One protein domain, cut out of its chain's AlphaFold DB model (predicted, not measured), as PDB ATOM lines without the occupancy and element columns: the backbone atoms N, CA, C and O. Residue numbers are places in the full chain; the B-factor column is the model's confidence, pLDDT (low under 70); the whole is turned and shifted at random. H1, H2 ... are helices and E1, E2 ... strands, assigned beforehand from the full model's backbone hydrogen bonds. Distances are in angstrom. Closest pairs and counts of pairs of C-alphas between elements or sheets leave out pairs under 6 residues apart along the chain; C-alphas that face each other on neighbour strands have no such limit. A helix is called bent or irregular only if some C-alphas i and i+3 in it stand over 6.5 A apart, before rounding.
ATOM      1  N   GLY A  76      32.974 -89.913 294.562       93.69
ATOM      2  CA  GLY A  76      32.312 -90.533 293.418       93.69
ATOM      3  C   GLY A  76      32.265 -89.615 292.205       93.69
ATOM      4  O   GLY A  76      32.570 -88.421 292.279       93.69
ATOM      5  N   LEU A  77      31.864 -90.184 291.076       93.81
ATOM      6  CA  LEU A  77      31.639 -89.478 289.816       93.81
ATOM      7  C   LEU A  77      30.366 -89.989 289.151       93.81
ATOM      8  O   LEU A  77      29.896 -91.076 289.469       93.81
ATOM      9  N   SER A  78      29.810 -89.243 288.196       93.75
ATOM     10  CA  SER A  78      28.724 -89.808 287.389       93.75
ATOM     11  C   SER A  78      29.238 -91.001 286.573       93.75
ATOM     12  O   SER A  78      30.282 -90.913 285.917       93.75
ATOM     13  N   LEU A  79      28.467 -92.094 286.525       93.38
ATOM     14  CA  LEU A  79      28.761 -93.234 285.652       93.38
ATOM     15  C   LEU A  79      28.932 -92.787 284.193       93.38
ATOM     16  O   LEU A  79      29.821 -93.257 283.487       93.38
ATOM     17  N   ARG A  80      28.128 -91.825 283.740       92.94
ATOM     18  CA  ARG A  80      28.211 -91.262 282.386       92.94
ATOM     19  C   ARG A  80      29.437 -90.376 282.202       92.94
ATOM     20  O   ARG A  80      30.043 -90.404 281.134       92.94
ATOM     21  N   GLN A  81      29.851 -89.641 283.234       91.94
ATOM     22  CA  GLN A  81      31.098 -88.873 283.205       91.94
ATOM     23  C   GLN A  81      32.313 -89.783 282.980       91.94
ATOM     24  O   GLN A  81      33.213 -89.393 282.238       91.94
ATOM     25  N   SER A  82      32.294 -91.017 283.503       92.38
ATOM     26  CA  SER A  82      33.342 -92.024 283.254       92.38
ATOM     27  C   SER A  82      33.499 -92.416 281.770       92.38
ATOM     28  O   SER A  82      34.559 -92.891 281.363       92.38
ATOM     29  N   LEU A  83      32.460 -92.202 280.949       93.25
ATOM     30  CA  LEU A  83      32.422 -92.541 279.519       93.25
ATOM     31  C   LEU A  83      32.732 -91.355 278.597       93.25
ATOM     32  O   LEU A  83      32.823 -91.526 277.378       93.25
ATOM     33  N   ARG A  84      32.886 -90.145 279.142       91.50
ATOM     34  CA  ARG A  84      33.273 -88.966 278.352       91.50
ATOM     35  C   ARG A  84      34.684 -89.130 277.794       91.50
ATOM     36  O   ARG A  84      35.454 -89.971 278.254       91.50
ATOM     37  N   ASN A  85      35.020 -88.330 276.779       89.06
ATOM     38  CA  ASN A  85      36.320 -88.388 276.099       89.06
ATOM     39  C   ASN A  85      36.664 -89.813 275.626       89.06
ATOM     40  O   ASN A  85      37.745 -90.316 275.903       89.06
ATOM     41  N   PHE A  86      35.719 -90.489 274.964       87.88
ATOM     42  CA  PHE A  86      35.863 -91.878 274.499       87.88
ATOM     43  C   PHE A  86      36.140 -92.907 275.608       87.88
ATOM     44  O   PHE A  86      36.678 -93.977 275.335       87.88
ATOM     45  N   GLY A  87      35.778 -92.601 276.858       90.25
ATOM     46  CA  GLY A  87      35.970 -93.505 277.986       90.25
ATOM     47  C   GLY A  87      37.441 -93.780 278.295       90.25
ATOM     48  O   GLY A  87      37.760 -94.890 278.712       90.25
ATOM     49  N   ILE A  88      38.335 -92.798 278.098       88.69
ATOM     50  CA  ILE A  88      39.783 -92.928 278.364       88.69
ATOM     51  C   ILE A  88      40.073 -93.548 279.737       88.69
ATOM     52  O   ILE A  88      40.982 -94.370 279.832       88.69
ATOM     53  N   LEU A  89      39.275 -93.230 280.764       89.94
ATOM     54  CA  LEU A  89      39.393 -93.822 282.102       89.94
ATOM     55  C   LEU A  89      39.433 -95.358 282.064       89.94
ATOM     56  O   LEU A  89      40.215 -95.975 282.770       89.94
ATOM     57  N   TRP A  90      38.619 -95.973 281.210       91.62
ATOM     58  CA  TRP A  90      38.501 -97.424 281.095       91.62
ATOM     59  C   TRP A  90      39.565 -98.051 280.191       91.62
ATOM     60  O   TRP A  90      39.756 -99.267 280.233       91.62
ATOM     61  N   LEU A  91      40.221 -97.255 279.339       89.44
ATOM     62  CA  LEU A  91      41.268 -97.716 278.420       89.44
ATOM     63  C   LEU A  91      42.642 -97.815 279.086       89.44
ATOM     64  O   LEU A  91      43.514 -98.511 278.567       89.44
ATOM     65  N   VAL A  92      42.834 -97.120 280.203       83.38
ATOM     66  CA  VAL A  92      44.090 -97.076 280.948       83.38
ATOM     67  C   VAL A  92      44.000 -98.034 282.130       83.38
ATOM     68  O   VAL A  92      43.002 -98.040 282.837       83.38
ATOM     69  N   SER A  93      45.033 -98.854 282.340       79.56
ATOM     70  CA  SER A  93      45.145 -99.696 283.533       79.56
ATOM     71  C   SER A  93      45.951 -98.952 284.600       79.56
ATOM     72  O   SER A  93      46.962 -98.336 284.250       79.56
ATOM     73  N   PRO A  94      45.580 -99.042 285.890       73.62
ATOM     74  CA  PRO A  94      46.372 -98.462 286.974       73.62
ATOM     75  C   PRO A  94      47.801 -99.025 287.041       73.62
ATOM     76  O   PRO A  94      48.688 -98.363 287.564       73.62
ATOM     77  N   GLU A  95      48.043-100.216 286.484       69.69
ATOM     78  CA  GLU A  95      49.374-100.835 286.426       69.69
ATOM     79  C   GLU A  95      50.297-100.188 285.380       69.69
ATOM     80  O   GLU A  95      51.515-100.258 285.511       69.69
ATOM     81  N   THR A  96      49.741 -99.579 284.325       67.94
ATOM     82  CA  THR A  96      50.536 -99.054 283.203       67.94
ATOM     83  C   THR A  96      50.702 -97.547 283.246       67.94
ATOM     84  O   THR A  96      51.738 -97.033 282.825       67.94
ATOM     85  N   ARG A  97      49.684 -96.818 283.706       67.50
ATOM     86  CA  ARG A  97      49.721 -95.358 283.783       67.50
ATOM     87  C   ARG A  97      48.667 -94.863 284.762       67.50
ATOM     88  O   ARG A  97      47.507 -95.259 284.674       67.50
ATOM     89  N   TYR A  98      49.038 -93.931 285.634       64.38
ATOM     90  CA  TYR A  98      48.042 -93.195 286.405       64.38
ATOM     91  C   TYR A  98      47.210 -92.337 285.440       64.38
ATOM     92  O   TYR A  98      47.780 -91.604 284.624       64.38
ATOM     93  N   PRO A  99      45.874 -92.458 285.450       60.38
ATOM     94  CA  PRO A  99      45.042 -91.718 284.519       60.38
ATOM     95  C   PRO A  99      45.114 -90.227 284.857       60.38
ATOM     96  O   PRO A  99      45.362 -89.848 286.002       60.38
ATOM     97  N   CYS A 100      44.841 -89.370 283.867       58.16
ATOM     98  CA  CYS A 100      44.494 -87.976 284.148       58.16
ATOM     99  C   CYS A 100      43.403 -87.961 285.220       58.16
ATOM    100  O   CYS A 100      42.391 -88.650 285.062       58.16
ATOM    101  N   ARG A 101      43.629 -87.204 286.301       65.88
ATOM    102  CA  ARG A 101      42.711 -87.121 287.438       65.88
ATOM    103  C   ARG A 101      41.316 -86.784 286.922       65.88
ATOM    104  O   ARG A 101      41.077 -85.681 286.433       65.88
ATOM    105  N   VAL A 102      40.408 -87.751 286.995       78.38
ATOM    106  CA  VAL A 102      38.998 -87.500 286.717       78.38
ATOM    107  C   VAL A 102      38.440 -86.767 287.922       78.38
ATOM    108  O   VAL A 102      38.711 -87.133 289.066       78.38
ATOM    109  N   GLU A 103      37.696 -85.698 287.670       84.69
ATOM    110  CA  GLU A 103      37.076 -84.923 288.732       84.69
ATOM    111  C   GLU A 103      36.054 -85.794 289.475       84.69
ATOM    112  O   GLU A 103      35.064 -86.247 288.895       84.69
ATOM    113  N   THR A 104      36.330 -86.051 290.753       90.88
ATOM    114  CA  THR A 104      35.432 -86.739 291.682       90.88
ATOM    115  C   THR A 104      35.018 -85.792 292.793       90.88
ATOM    116  O   THR A 104      35.808 -84.955 293.246       90.88
ATOM    117  N   HIS A 105      33.788 -85.952 293.267       90.44
ATOM    118  CA  HIS A 105      33.208 -85.106 294.303       90.44
ATOM    119  C   HIS A 105      32.924 -85.924 295.567       90.44
ATOM    120  O   HIS A 105      32.621 -87.115 295.449       90.44
ATOM    121  N   PRO A 106      33.009 -85.319 296.766       93.50
ATOM    122  CA  PRO A 106      32.572 -85.964 297.997       93.50
ATOM    123  C   PRO A 106      31.084 -86.319 297.922       93.50
ATOM    124  O   PRO A 106      30.264 -85.478 297.543       93.50
ATOM    125  N   VAL A 107      30.731 -87.554 298.269       93.62
ATOM    126  CA  VAL A 107      29.358 -88.066 298.193       93.62
ATOM    127  C   VAL A 107      29.001 -88.846 299.457       93.62
ATOM    128  O   VAL A 107      29.818 -89.600 299.965       93.62
ATOM    129  N   PRO A 108      27.778 -88.719 299.995       92.12
ATOM    130  CA  PRO A 108      27.388 -89.456 301.199       92.12
ATOM    131  C   PRO A 108      27.123 -90.951 300.937       92.12
ATOM    132  O   PRO A 108      27.086 -91.749 301.876       92.12
ATOM    133  N   LYS A 109      26.874 -91.322 299.674       93.88
ATOM    134  CA  LYS A 109      26.449 -92.655 299.232       93.88
ATOM    135  C   LYS A 109      26.713 -92.826 297.729       93.88
ATOM    136  O   LYS A 109      26.782 -91.827 297.014       93.88
ATOM    137  N   PHE A 110      26.809 -94.070 297.264       95.56
ATOM    138  CA  PHE A 110      26.892 -94.422 295.847       95.56
ATOM    139  C   PHE A 110      25.584 -95.045 295.353       95.56
ATOM    140  O   PHE A 110      25.017 -95.916 296.015       95.56
ATOM    141  N   ASP A 111      25.138 -94.643 294.165       95.06
ATOM    142  CA  ASP A 111      24.016 -95.301 293.491       95.06
ATOM    143  C   ASP A 111      24.455 -96.650 292.917       95.06
ATOM    144  O   ASP A 111      23.676 -97.600 292.878       95.06
ATOM    145  N   VAL A 112      25.708 -96.732 292.458       95.50
ATOM    146  CA  VAL A 112      26.272 -97.954 291.892       95.50
ATOM    147  C   VAL A 112      27.744 -98.124 292.254       95.50
ATOM    148  O   VAL A 112      28.535 -97.184 292.185       95.50
ATOM    149  N   PHE A 113      28.128 -99.341 292.611       96.38
ATOM    150  CA  PHE A 113      29.516 -99.760 292.744       96.38
ATOM    151  C   PHE A 113      29.901-100.567 291.511       96.38
ATOM    152  O   PHE A 113      29.325-101.629 291.272       96.38
ATOM    153  N   VAL A 114      30.858-100.084 290.715       96.06
ATOM    154  CA  VAL A 114      31.250-100.773 289.479       96.06
ATOM    155  C   VAL A 114      32.401-101.733 289.752       96.06
ATOM    156  O   VAL A 114      33.571-101.347 289.736       96.06
ATOM    157  N   SER A 115      32.068-103.006 289.954       95.31
ATOM    158  CA  SER A 115      33.065-104.063 290.103       95.31
ATOM    159  C   SER A 115      33.492-104.606 288.745       95.31
ATOM    160  O   SER A 115      32.675-104.908 287.867       95.31
ATOM    161  N   HIS A 116      34.803-104.714 288.547       94.12
ATOM    162  CA  HIS A 116      35.376-105.144 287.284       94.12
ATOM    163  C   HIS A 116      36.829-105.611 287.442       94.12
ATOM    164  O   HIS A 116      37.470-105.403 288.464       94.12
ATOM    165  N   THR A 117      37.379-106.217 286.386       92.31
ATOM    166  CA  THR A 117      38.798-106.599 286.322       92.31
ATOM    167  C   THR A 117      39.547-105.770 285.282       92.31
ATOM    168  O   THR A 117      39.084-105.593 284.150       92.31
ATOM    169  N   TRP A 118      40.733-105.265 285.628       89.00
ATOM    170  CA  TRP A 118      41.611-104.526 284.710       89.00
ATOM    171  C   TRP A 118      42.243-105.403 283.617       89.00
ATOM    172  O   TRP A 118      42.678-104.872 282.601       89.00
ATOM    173  N   ARG A 119      42.185-106.740 283.750       88.94
ATOM    174  CA  ARG A 119      42.630-107.684 282.705       88.94
ATOM    175  C   ARG A 119      41.768-107.638 281.445       88.94
ATOM    176  O   ARG A 119      42.262-107.854 280.343       88.94
ATOM    177  N   THR A 120      40.475-107.354 281.590       89.62
ATOM    178  CA  THR A 120      39.571-107.266 280.441       89.62
ATOM    179  C   THR A 120      39.819-105.979 279.659       89.62
ATOM    180  O   THR A 120      39.830-104.903 280.269       89.62
ATOM    181  N   ALA A 207      28.530 -93.159 290.662       95.69
ATOM    182  CA  ALA A 207      29.263 -94.406 290.641       95.69
ATOM    183  C   ALA A 207      30.532 -94.328 291.489       95.69
ATOM    184  O   ALA A 207      31.267 -93.336 291.444       95.69
ATOM    185  N   PHE A 208      30.811 -95.420 292.195       96.19
ATOM    186  CA  PHE A 208      32.148 -95.734 292.673       96.19
ATOM    187  C   PHE A 208      32.908 -96.498 291.584       96.19
ATOM    188  O   PHE A 208      32.448 -97.531 291.090       96.19
ATOM    189  N   ILE A 209      34.078 -95.977 291.221       94.31
ATOM    190  CA  ILE A 209      35.052 -96.611 290.324       94.31
ATOM    191  C   ILE A 209      36.404 -96.547 291.029       94.31
ATOM    192  O   ILE A 209      36.902 -95.443 291.258       94.31
ATOM    193  N   ASP A 210      36.985 -97.699 291.361       91.56
ATOM    194  CA  ASP A 210      38.224 -97.862 292.141       91.56
ATOM    195  C   ASP A 210      39.346 -96.885 291.736       91.56
ATOM    196  O   ASP A 210      39.854 -96.132 292.564       91.56
ATOM    197  N   MET A 211      39.667 -96.816 290.447       88.00
ATOM    198  CA  MET A 211      40.760 -96.014 289.901       88.00
ATOM    199  C   MET A 211      40.515 -94.501 289.985       88.00
ATOM    200  O   MET A 211      41.472 -93.733 290.015       88.00
ATOM    201  N   ALA A 212      39.254 -94.059 290.002       90.50
ATOM    202  CA  ALA A 212      38.897 -92.640 290.085       90.50
ATOM    203  C   ALA A 212      38.561 -92.194 291.519       90.50
ATOM    204  O   ALA A 212      38.778 -91.039 291.881       90.50
ATOM    205  N   SER A 213      37.997 -93.101 292.314       92.19
ATOM    206  CA  SER A 213      37.428 -92.816 293.636       92.19
ATOM    207  C   SER A 213      38.473 -92.940 294.744       92.19
ATOM    208  O   SER A 213      38.412 -92.193 295.715       92.19
ATOM    209  N   ILE A 214      39.451 -93.838 294.577       90.94
ATOM    210  CA  ILE A 214      40.607 -93.977 295.468       90.94
ATOM    211  C   ILE A 214      41.767 -93.163 294.895       90.94
ATOM    212  O   ILE A 214      42.065 -93.269 293.701       90.94
ATOM    213  N   ASP A 215      42.440 -92.378 295.740       88.31
ATOM    214  CA  ASP A 215      43.651 -91.666 295.335       88.31
ATOM    215  C   ASP A 215      44.737 -92.680 294.952       88.31
ATOM    216  O   ASP A 215      45.142 -93.515 295.756       88.31
ATOM    217  N   GLN A 216      45.168 -92.652 293.690       86.31
ATOM    218  CA  GLN A 216      46.187 -93.571 293.183       86.31
ATOM    219  C   GLN A 216      47.612 -93.028 293.346       86.31
ATOM    220  O   GLN A 216      48.559 -93.782 293.135       86.31
ATOM    221  N   THR A 217      47.756 -91.742 293.679       86.06
ATOM    222  CA  THR A 217      49.034 -91.018 293.695       86.06
ATOM    223  C   THR A 217      49.663 -90.963 295.079       86.06
ATOM    224  O   THR A 217      50.867 -91.172 295.201       86.06
ATOM    225  N   ASP A 218      48.861 -90.735 296.120       87.50
ATOM    226  CA  ASP A 218      49.334 -90.729 297.502       87.50
ATOM    227  C   ASP A 218      49.227 -92.142 298.104       87.50
ATOM    228  O   ASP A 218      48.112 -92.652 298.257       87.50
ATOM    229  N   PRO A 219      50.349 -92.794 298.467       89.31
ATOM    230  CA  PRO A 219      50.334 -94.152 299.001       89.31
ATOM    231  C   PRO A 219      49.526 -94.280 300.299       89.31
ATOM    232  O   PRO A 219      48.884 -95.309 300.501       89.31
ATOM    233  N   VAL A 220      49.504 -93.244 301.145       91.12
ATOM    234  CA  VAL A 220      48.776 -93.266 302.422       91.12
ATOM    235  C   VAL A 220      47.273 -93.227 302.167       91.12
ATOM    236  O   VAL A 220      46.526 -94.060 302.679       91.12
ATOM    237  N   GLN A 221      46.819 -92.300 301.320       89.12
ATOM    238  CA  GLN A 221      45.401 -92.211 300.957       89.12
ATOM    239  C   GLN A 221      44.938 -93.428 300.146       89.12
ATOM    240  O   GLN A 221      43.799 -93.873 300.294       89.12
ATOM    241  N   LYS A 222      45.820 -94.007 299.325       90.50
ATOM    242  CA  LYS A 222      45.546 -95.244 298.591       90.50
ATOM    243  C   LYS A 222      45.285 -96.412 299.535       90.50
ATOM    244  O   LYS A 222      44.290 -97.113 299.373       90.50
ATOM    245  N   GLU A 223      46.156 -96.614 300.521       91.69
ATOM    246  CA  GLU A 223      46.011 -97.675 301.523       91.69
ATOM    247  C   GLU A 223      44.733 -97.495 302.354       91.69
ATOM    248  O   GLU A 223      43.973 -98.451 302.541       91.69
ATOM    249  N   GLN A 224      44.442 -96.260 302.773       91.25
ATOM    250  CA  GLN A 224      43.202 -95.917 303.476       91.25
ATOM    251  C   GLN A 224      41.961 -96.201 302.619       91.25
ATOM    252  O   GLN A 224      40.986 -96.779 303.105       91.25
ATOM    253  N   GLY A 225      41.999 -95.847 301.331       91.06
ATOM    254  CA  GLY A 225      40.914 -96.113 300.390       91.06
ATOM    255  C   GLY A 225      40.689 -97.608 300.155       91.06
ATOM    256  O   GLY A 225      39.549 -98.062 300.194       91.06
ATOM    257  N   ILE A 226      41.759 -98.391 299.983       91.44
ATOM    258  CA  ILE A 226      41.674 -99.852 299.816       91.44
ATOM    259  C   ILE A 226      41.106-100.513 301.078       91.44
ATOM    260  O   ILE A 226      40.205-101.347 300.987       91.44
ATOM    261  N   SER A 227      41.575-100.099 302.256       90.75
ATOM    262  CA  SER A 227      41.079-100.605 303.542       90.75
ATOM    263  C   SER A 227      39.595-100.278 303.764       90.75
ATOM    264  O   SER A 227      38.893-101.005 304.461       90.75
ATOM    265  N   SER A 228      39.087 -99.229 303.109       92.00
ATOM    266  CA  SER A 228      37.701 -98.762 303.231       92.00
ATOM    267  C   SER A 228      36.723 -99.377 302.216       92.00
ATOM    268  O   SER A 228      35.532 -99.059 302.250       92.00
ATOM    269  N   ILE A 229      37.165-100.284 301.328       92.69
ATOM    270  CA  ILE A 229      36.322-100.856 300.256       92.69
ATOM    271  C   ILE A 229      35.047-101.513 300.792       92.69
ATOM    272  O   ILE A 229      33.963-101.308 300.243       92.69
ATOM    273  N   ALA A 230      35.141-102.270 301.886       92.00
ATOM    274  CA  ALA A 230      33.976-102.927 302.476       92.00
ATOM    275  C   ALA A 230      32.905-101.912 302.926       92.00
ATOM    276  O   ALA A 230      31.703-102.147 302.772       92.00
ATOM    277  N   GLY A 231      33.335-100.752 303.421       92.06
ATOM    278  CA  GLY A 231      32.438 -99.665 303.779       92.06
ATOM    279  C   GLY A 231      31.846 -98.948 302.557       92.06
ATOM    280  O   GLY A 231      30.653 -98.639 302.562       92.06
ATOM    281  N   PHE A 232      32.606 -98.782 301.464       94.44
ATOM    282  CA  PHE A 232      32.065 -98.287 300.186       94.44
ATOM    283  C   PHE A 232      30.958 -99.201 299.645       94.44
ATOM    284  O   PHE A 232      29.898 -98.714 299.246       94.44
ATOM    285  N   LEU A 233      31.153-100.522 299.704       94.12
ATOM    286  CA  LEU A 233      30.143-101.509 299.304       94.12
ATOM    287  C   LEU A 233      28.872-101.396 300.156       94.12
ATOM    288  O   LEU A 233      27.771-101.366 299.611       94.12
ATOM    289  N   LYS A 234      29.003-101.262 301.483       92.81
ATOM    290  CA  LYS A 234      27.868-101.034 302.402       92.81
ATOM    291  C   LYS A 234      27.116 -99.731 302.098       92.81
ATOM    292  O   LYS A 234      25.920 -99.626 302.351       92.81
ATOM    293  N   LYS A 235      27.809 -98.720 301.571       94.12
ATOM    294  CA  LYS A 235      27.242 -97.423 301.170       94.12
ATOM    295  C   LYS A 235      26.838 -97.374 299.692       94.12
ATOM    296  O   LYS A 235      26.616 -96.282 299.180       94.12
ATOM    297  N   SER A 236      26.724 -98.512 299.011       94.88
ATOM    298  CA  SER A 236      26.306 -98.585 297.608       94.88
ATOM    299  C   SER A 236      24.920 -99.215 297.474       94.88
ATOM    300  O   SER A 236      24.652-100.242 298.091       94.88
ATOM    301  N   ASP A 237      24.037 -98.610 296.676       94.44
ATOM    302  CA  ASP A 237      22.675 -99.121 296.435       94.44
ATOM    303  C   ASP A 237      22.615-100.348 295.516       94.44
ATOM    304  O   ASP A 237      21.707-101.182 295.617       94.44
ATOM    305  N   GLU A 238      23.575-100.438 294.603       95.12
ATOM    306  CA  GLU A 238      23.661-101.472 293.582       95.12
ATOM    307  C   GLU A 238      25.124-101.871 293.379       95.12
ATOM    308  O   GLU A 238      26.008-101.014 293.332       95.12
ATOM    309  N   LEU A 239      25.386-103.170 293.233       95.56
ATOM    310  CA  LEU A 239      26.663-103.680 292.744       95.56
ATOM    311  C   LEU A 239      26.496-104.010 291.267       95.56
ATOM    312  O   LEU A 239      25.731-104.904 290.922       95.56
ATOM    313  N   GLN A 240      27.234-103.325 290.404       95.75
ATOM    314  CA  GLN A 240      27.221-103.573 288.971       95.75
ATOM    315  C   GLN A 240      28.493-104.312 288.568       95.75
ATOM    316  O   GLN A 240      29.595-103.766 288.640       95.75
ATOM    317  N   VAL A 241      28.330-105.553 288.113       95.44
ATOM    318  CA  VAL A 241      29.443-106.421 287.720       95.44
ATOM    319  C   VAL A 241      29.672-106.345 286.213       95.44
ATOM    320  O   VAL A 241      28.841-106.786 285.418       95.44
ATOM    321  N   LEU A 242      30.838-105.844 285.799       94.50
ATOM    322  CA  LEU A 242      31.288-105.938 284.407       94.50
ATOM    323  C   LEU A 242      31.893-107.321 284.156       94.50
ATOM    324  O   LEU A 242      33.107-107.529 284.250       94.50
ATOM    325  N   TRP A 243      31.009-108.273 283.858       93.12
ATOM    326  CA  TRP A 243      31.363-109.676 283.692       93.12
ATOM    327  C   TRP A 243      32.352-109.919 282.544       93.12
ATOM    328  O   TRP A 243      32.217-109.399 281.435       93.12
ATOM    329  N   SER A 244      33.330-110.783 282.807       91.94
ATOM    330  CA  SER A 244      34.280-111.307 281.828       91.94
ATOM    331  C   SER A 244      34.792-112.674 282.280       91.94
ATOM    332  O   SER A 244      34.618-113.058 283.437       91.94
ATOM    333  N   VAL A 245      35.472-113.396 281.386       91.88
ATOM    334  CA  VAL A 245      36.070-114.709 281.696       91.88
ATOM    335  C   VAL A 245      37.065-114.622 282.863       91.88
ATOM    336  O   VAL A 245      37.115-115.517 283.701       91.88
ATOM    337  N   ASP A 246      37.803-113.515 282.973       91.69
ATOM    338  CA  ASP A 246      38.810-113.304 284.018       91.69
ATOM    339  C   ASP A 246      38.251-112.689 285.307       91.69
ATOM    340  O   ASP A 246      39.011-112.430 286.238       91.69
ATOM    341  N   TYR A 247      36.951-112.397 285.379       92.88
ATOM    342  CA  TYR A 247      36.387-111.680 286.521       92.88
ATOM    343  C   TYR A 247      36.459-112.518 287.810       92.88
ATOM    344  O   TYR A 247      37.040-112.080 288.799       92.88
ATOM    345  N   LEU A 248      35.962-113.761 287.786       92.44
ATOM    346  CA  LEU A 248      35.977-114.640 288.969       92.44
ATOM    347  C   LEU A 248      37.354-115.227 289.303       92.44
ATOM    348  O   LEU A 248      37.507-115.835 290.357       92.44
ATOM    349  N   SER A 249      38.363-115.051 288.444       91.94
ATOM    350  CA  SER A 249      39.733-115.475 288.765       91.94
ATOM    351  C   SER A 249      40.453-114.492 289.696       91.94
ATOM    352  O   SER A 249      41.537-114.788 290.200       91.94
ATOM    353  N   ARG A 250      39.867-113.311 289.942       90.06
ATOM    354  CA  ARG A 250      40.425-112.274 290.811       90.06
ATOM    355  C   ARG A 250      39.807-112.360 292.201       90.06
ATOM    356  O   ARG A 250      38.618-112.104 292.370       90.06
ATOM    357  N   LEU A 251      40.650-112.620 293.202       90.31
ATOM    358  CA  LEU A 251      40.242-112.676 294.609       90.31
ATOM    359  C   LEU A 251      39.483-111.411 295.038       90.31
ATOM    360  O   LEU A 251      38.448-111.518 295.684       90.31
ATOM    361  N   TRP A 252      39.952-110.234 294.608       90.94
ATOM    362  CA  TRP A 252      39.292-108.958 294.901       90.94
ATOM    363  C   TRP A 252      37.851-108.895 294.374       90.94
ATOM    364  O   TRP A 252      36.942-108.569 295.126       90.94
ATOM    365  N   CYS A 253      37.610-109.289 293.123       94.31
ATOM    366  CA  CYS A 253      36.265-109.270 292.540       94.31
ATOM    367  C   CYS A 253      35.312-110.251 293.251       94.31
ATOM    368  O   CYS A 253      34.127-109.968 293.432       94.31
ATOM    369  N   VAL A 254      35.824-111.412 293.680       94.06
ATOM    370  CA  VAL A 254      35.051-112.394 294.461       94.06
ATOM    371  C   VAL A 254      34.748-111.862 295.861       94.06
ATOM    372  O   VAL A 254      33.616-111.992 296.332       94.06
ATOM    373  N   PHE A 255      35.731-111.229 296.507       94.12
ATOM    374  CA  PHE A 255      35.540-110.553 297.786       94.12
ATOM    375  C   PHE A 255      34.445-109.489 297.682       94.12
ATOM    376  O   PHE A 255      33.539-109.494 298.506       94.12
ATOM    377  N   GLU A 256      34.475-108.621 296.665       94.69
ATOM    378  CA  GLU A 256      33.483-107.551 296.493       94.69
ATOM    379  C   GLU A 256      32.063-108.106 296.377       94.69
ATOM    380  O   GLU A 256      31.144-107.611 297.028       94.69
ATOM    381  N   LEU A 257      31.891-109.185 295.609       94.12
ATOM    382  CA  LEU A 257      30.603-109.852 295.450       94.12
ATOM    383  C   LEU A 257      30.085-110.430 296.779       94.12
ATOM    384  O   LEU A 257      28.920-110.229 297.137       94.12
ATOM    385  N   ALA A 258      30.946-111.126 297.526       93.69
ATOM    386  CA  ALA A 258      30.590-111.724 298.811       93.69
ATOM    387  C   ALA A 258      30.330-110.663 299.897       93.69
ATOM    388  O   ALA A 258      29.338-110.743 300.631       93.69
ATOM    389  N   ALA A 259      31.187-109.644 299.972       92.69
ATOM    390  CA  ALA A 259      31.087-108.541 300.917       92.69
ATOM    391  C   ALA A 259      29.827-107.710 300.659       92.69
ATOM    392  O   ALA A 259      29.069-107.454 301.594       92.69
ATOM    393  N   TYR A 260      29.529-107.375 299.398       93.75
ATOM    394  CA  TYR A 260      28.298-106.672 299.042       93.75
ATOM    395  C   TYR A 260      27.056-107.471 299.428       93.75
ATOM    396  O   TYR A 260      26.133-106.919 300.025       93.75
ATOM    397  N   ARG A 261      27.031-108.782 299.145       92.06
ATOM    398  CA  ARG A 261      25.874-109.618 299.487       92.06
ATOM    399  C   ARG A 261      25.644-109.705 300.994       92.06
ATOM    400  O   ARG A 261      24.496-109.762 301.430       92.06
ATOM    401  N   THR A 262      26.727-109.706 301.765       91.62
ATOM    402  CA  THR A 262      26.690-109.739 303.231       91.62
ATOM    403  C   THR A 262      26.256-108.388 303.808       91.62
ATOM    404  O   THR A 262      25.428-108.350 304.713       91.62
ATOM    405  N   ALA A 263      26.766-107.280 303.264       88.62
ATOM    406  CA  ALA A 263      26.476-105.928 303.741       88.62
ATOM    407  C   ALA A 263      25.096-105.405 303.304       88.62
ATOM    408  O   ALA A 263      24.478-104.637 304.040       88.62
ATOM    409  N   ASN A 264      24.595-105.834 302.138       89.75
ATOM    410  CA  ASN A 264      23.347-105.362 301.534       89.75
ATOM    411  C   ASN A 264      22.392-106.530 301.203       89.75
ATOM    412  O   ASN A 264      22.173-106.855 300.031       89.75
TER     413      ASN A 264
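This is residues 76 to 120 and 207 to 264 of the 270 residues of the protein "FRQ1 protein" of Symbiodinium necroappetens (UniProt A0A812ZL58). A small parallel pair of strands, E2 and E3, has H4 and H5 packed on it, these two helices lying side by side; residues 207 to 208 add a short pairing along E2. Away from this part lie H1 and H3, each touching no other helix, with the short H2 near the centre of the domain and a long loop, residues 92 to 111, running round the outside from H1 to E2. The printed part has 103 residues with five named helices and three named strands, in the order E1 H1 E2 H2 H3 H4 E3 H5, and the class is mostly helix. It is compact, with a radius of gyration of the C-alphas of 13.1 A, and rounded, spanning 34 by 33 by 28 A.

E1, residues 76 to 78, pairs with no named strand; its closest C-alpha to H2, residues 210 to 213, is that of Gly 76, 5.6 A from that of Ser 213. H1, residues 81 to 91, is only just apart from H2, the closest C-alphas being 8.1 A apart. E2, residues 112 to 115, and E3, residues 239 to 241, are parallel neighbours at 36 degrees; N 240 and O 113 are 2.8 A apart and N 115 and O 240 are 2.9 A apart, both within hydrogen-bond range. H2 is near H3, residues 219 to 227, with 5 pairs of C-alphas within 10 A. H3 and H4, residues 229 to 234, meet only through their link. H4 and H5, residues 251 to 263, touch at a shallow tilt of 31 degrees, the same way, closest at the C-alphas of Lys 234 and Ala 263, 5.3 A. The closest C-alphas of E2 and H5 are those of Ser 115 and Cys 253, 6.6 A, and of E3 and H5 those of Leu 239 and Tyr 260, 7.2 A. In H3, H4 and H5 every O i to N i+4 pair is within hydrogen-bond range; in H1 it is 2 of 7, beside 5 of 8 O i to N i+3 pairs, and H2 is too short for an O i to N i+4 pair.

E1 begins at C-alpha 76 (32.312, -90.533, 293.418). H1 is 14.3 A long and irregular, with C-alphas 86 and 89 8.6 A apart. E2 is 9.3 A long, H3 12.2 A and H4 8.7 A. H5, 17.8 A long, ends at C-alpha 263 (26.476, -105.928, 303.741).

The C-alphas farthest apart are those of Asn 85 and Thr 262, 35.8 A. Residues 121 to 206 are not printed, and C-alphas 120 and 207 are 19.4 A apart across this cut. The link from H1 to E2 is long, with 20 residues. Residues 95 to 101 have pLDDT under 70.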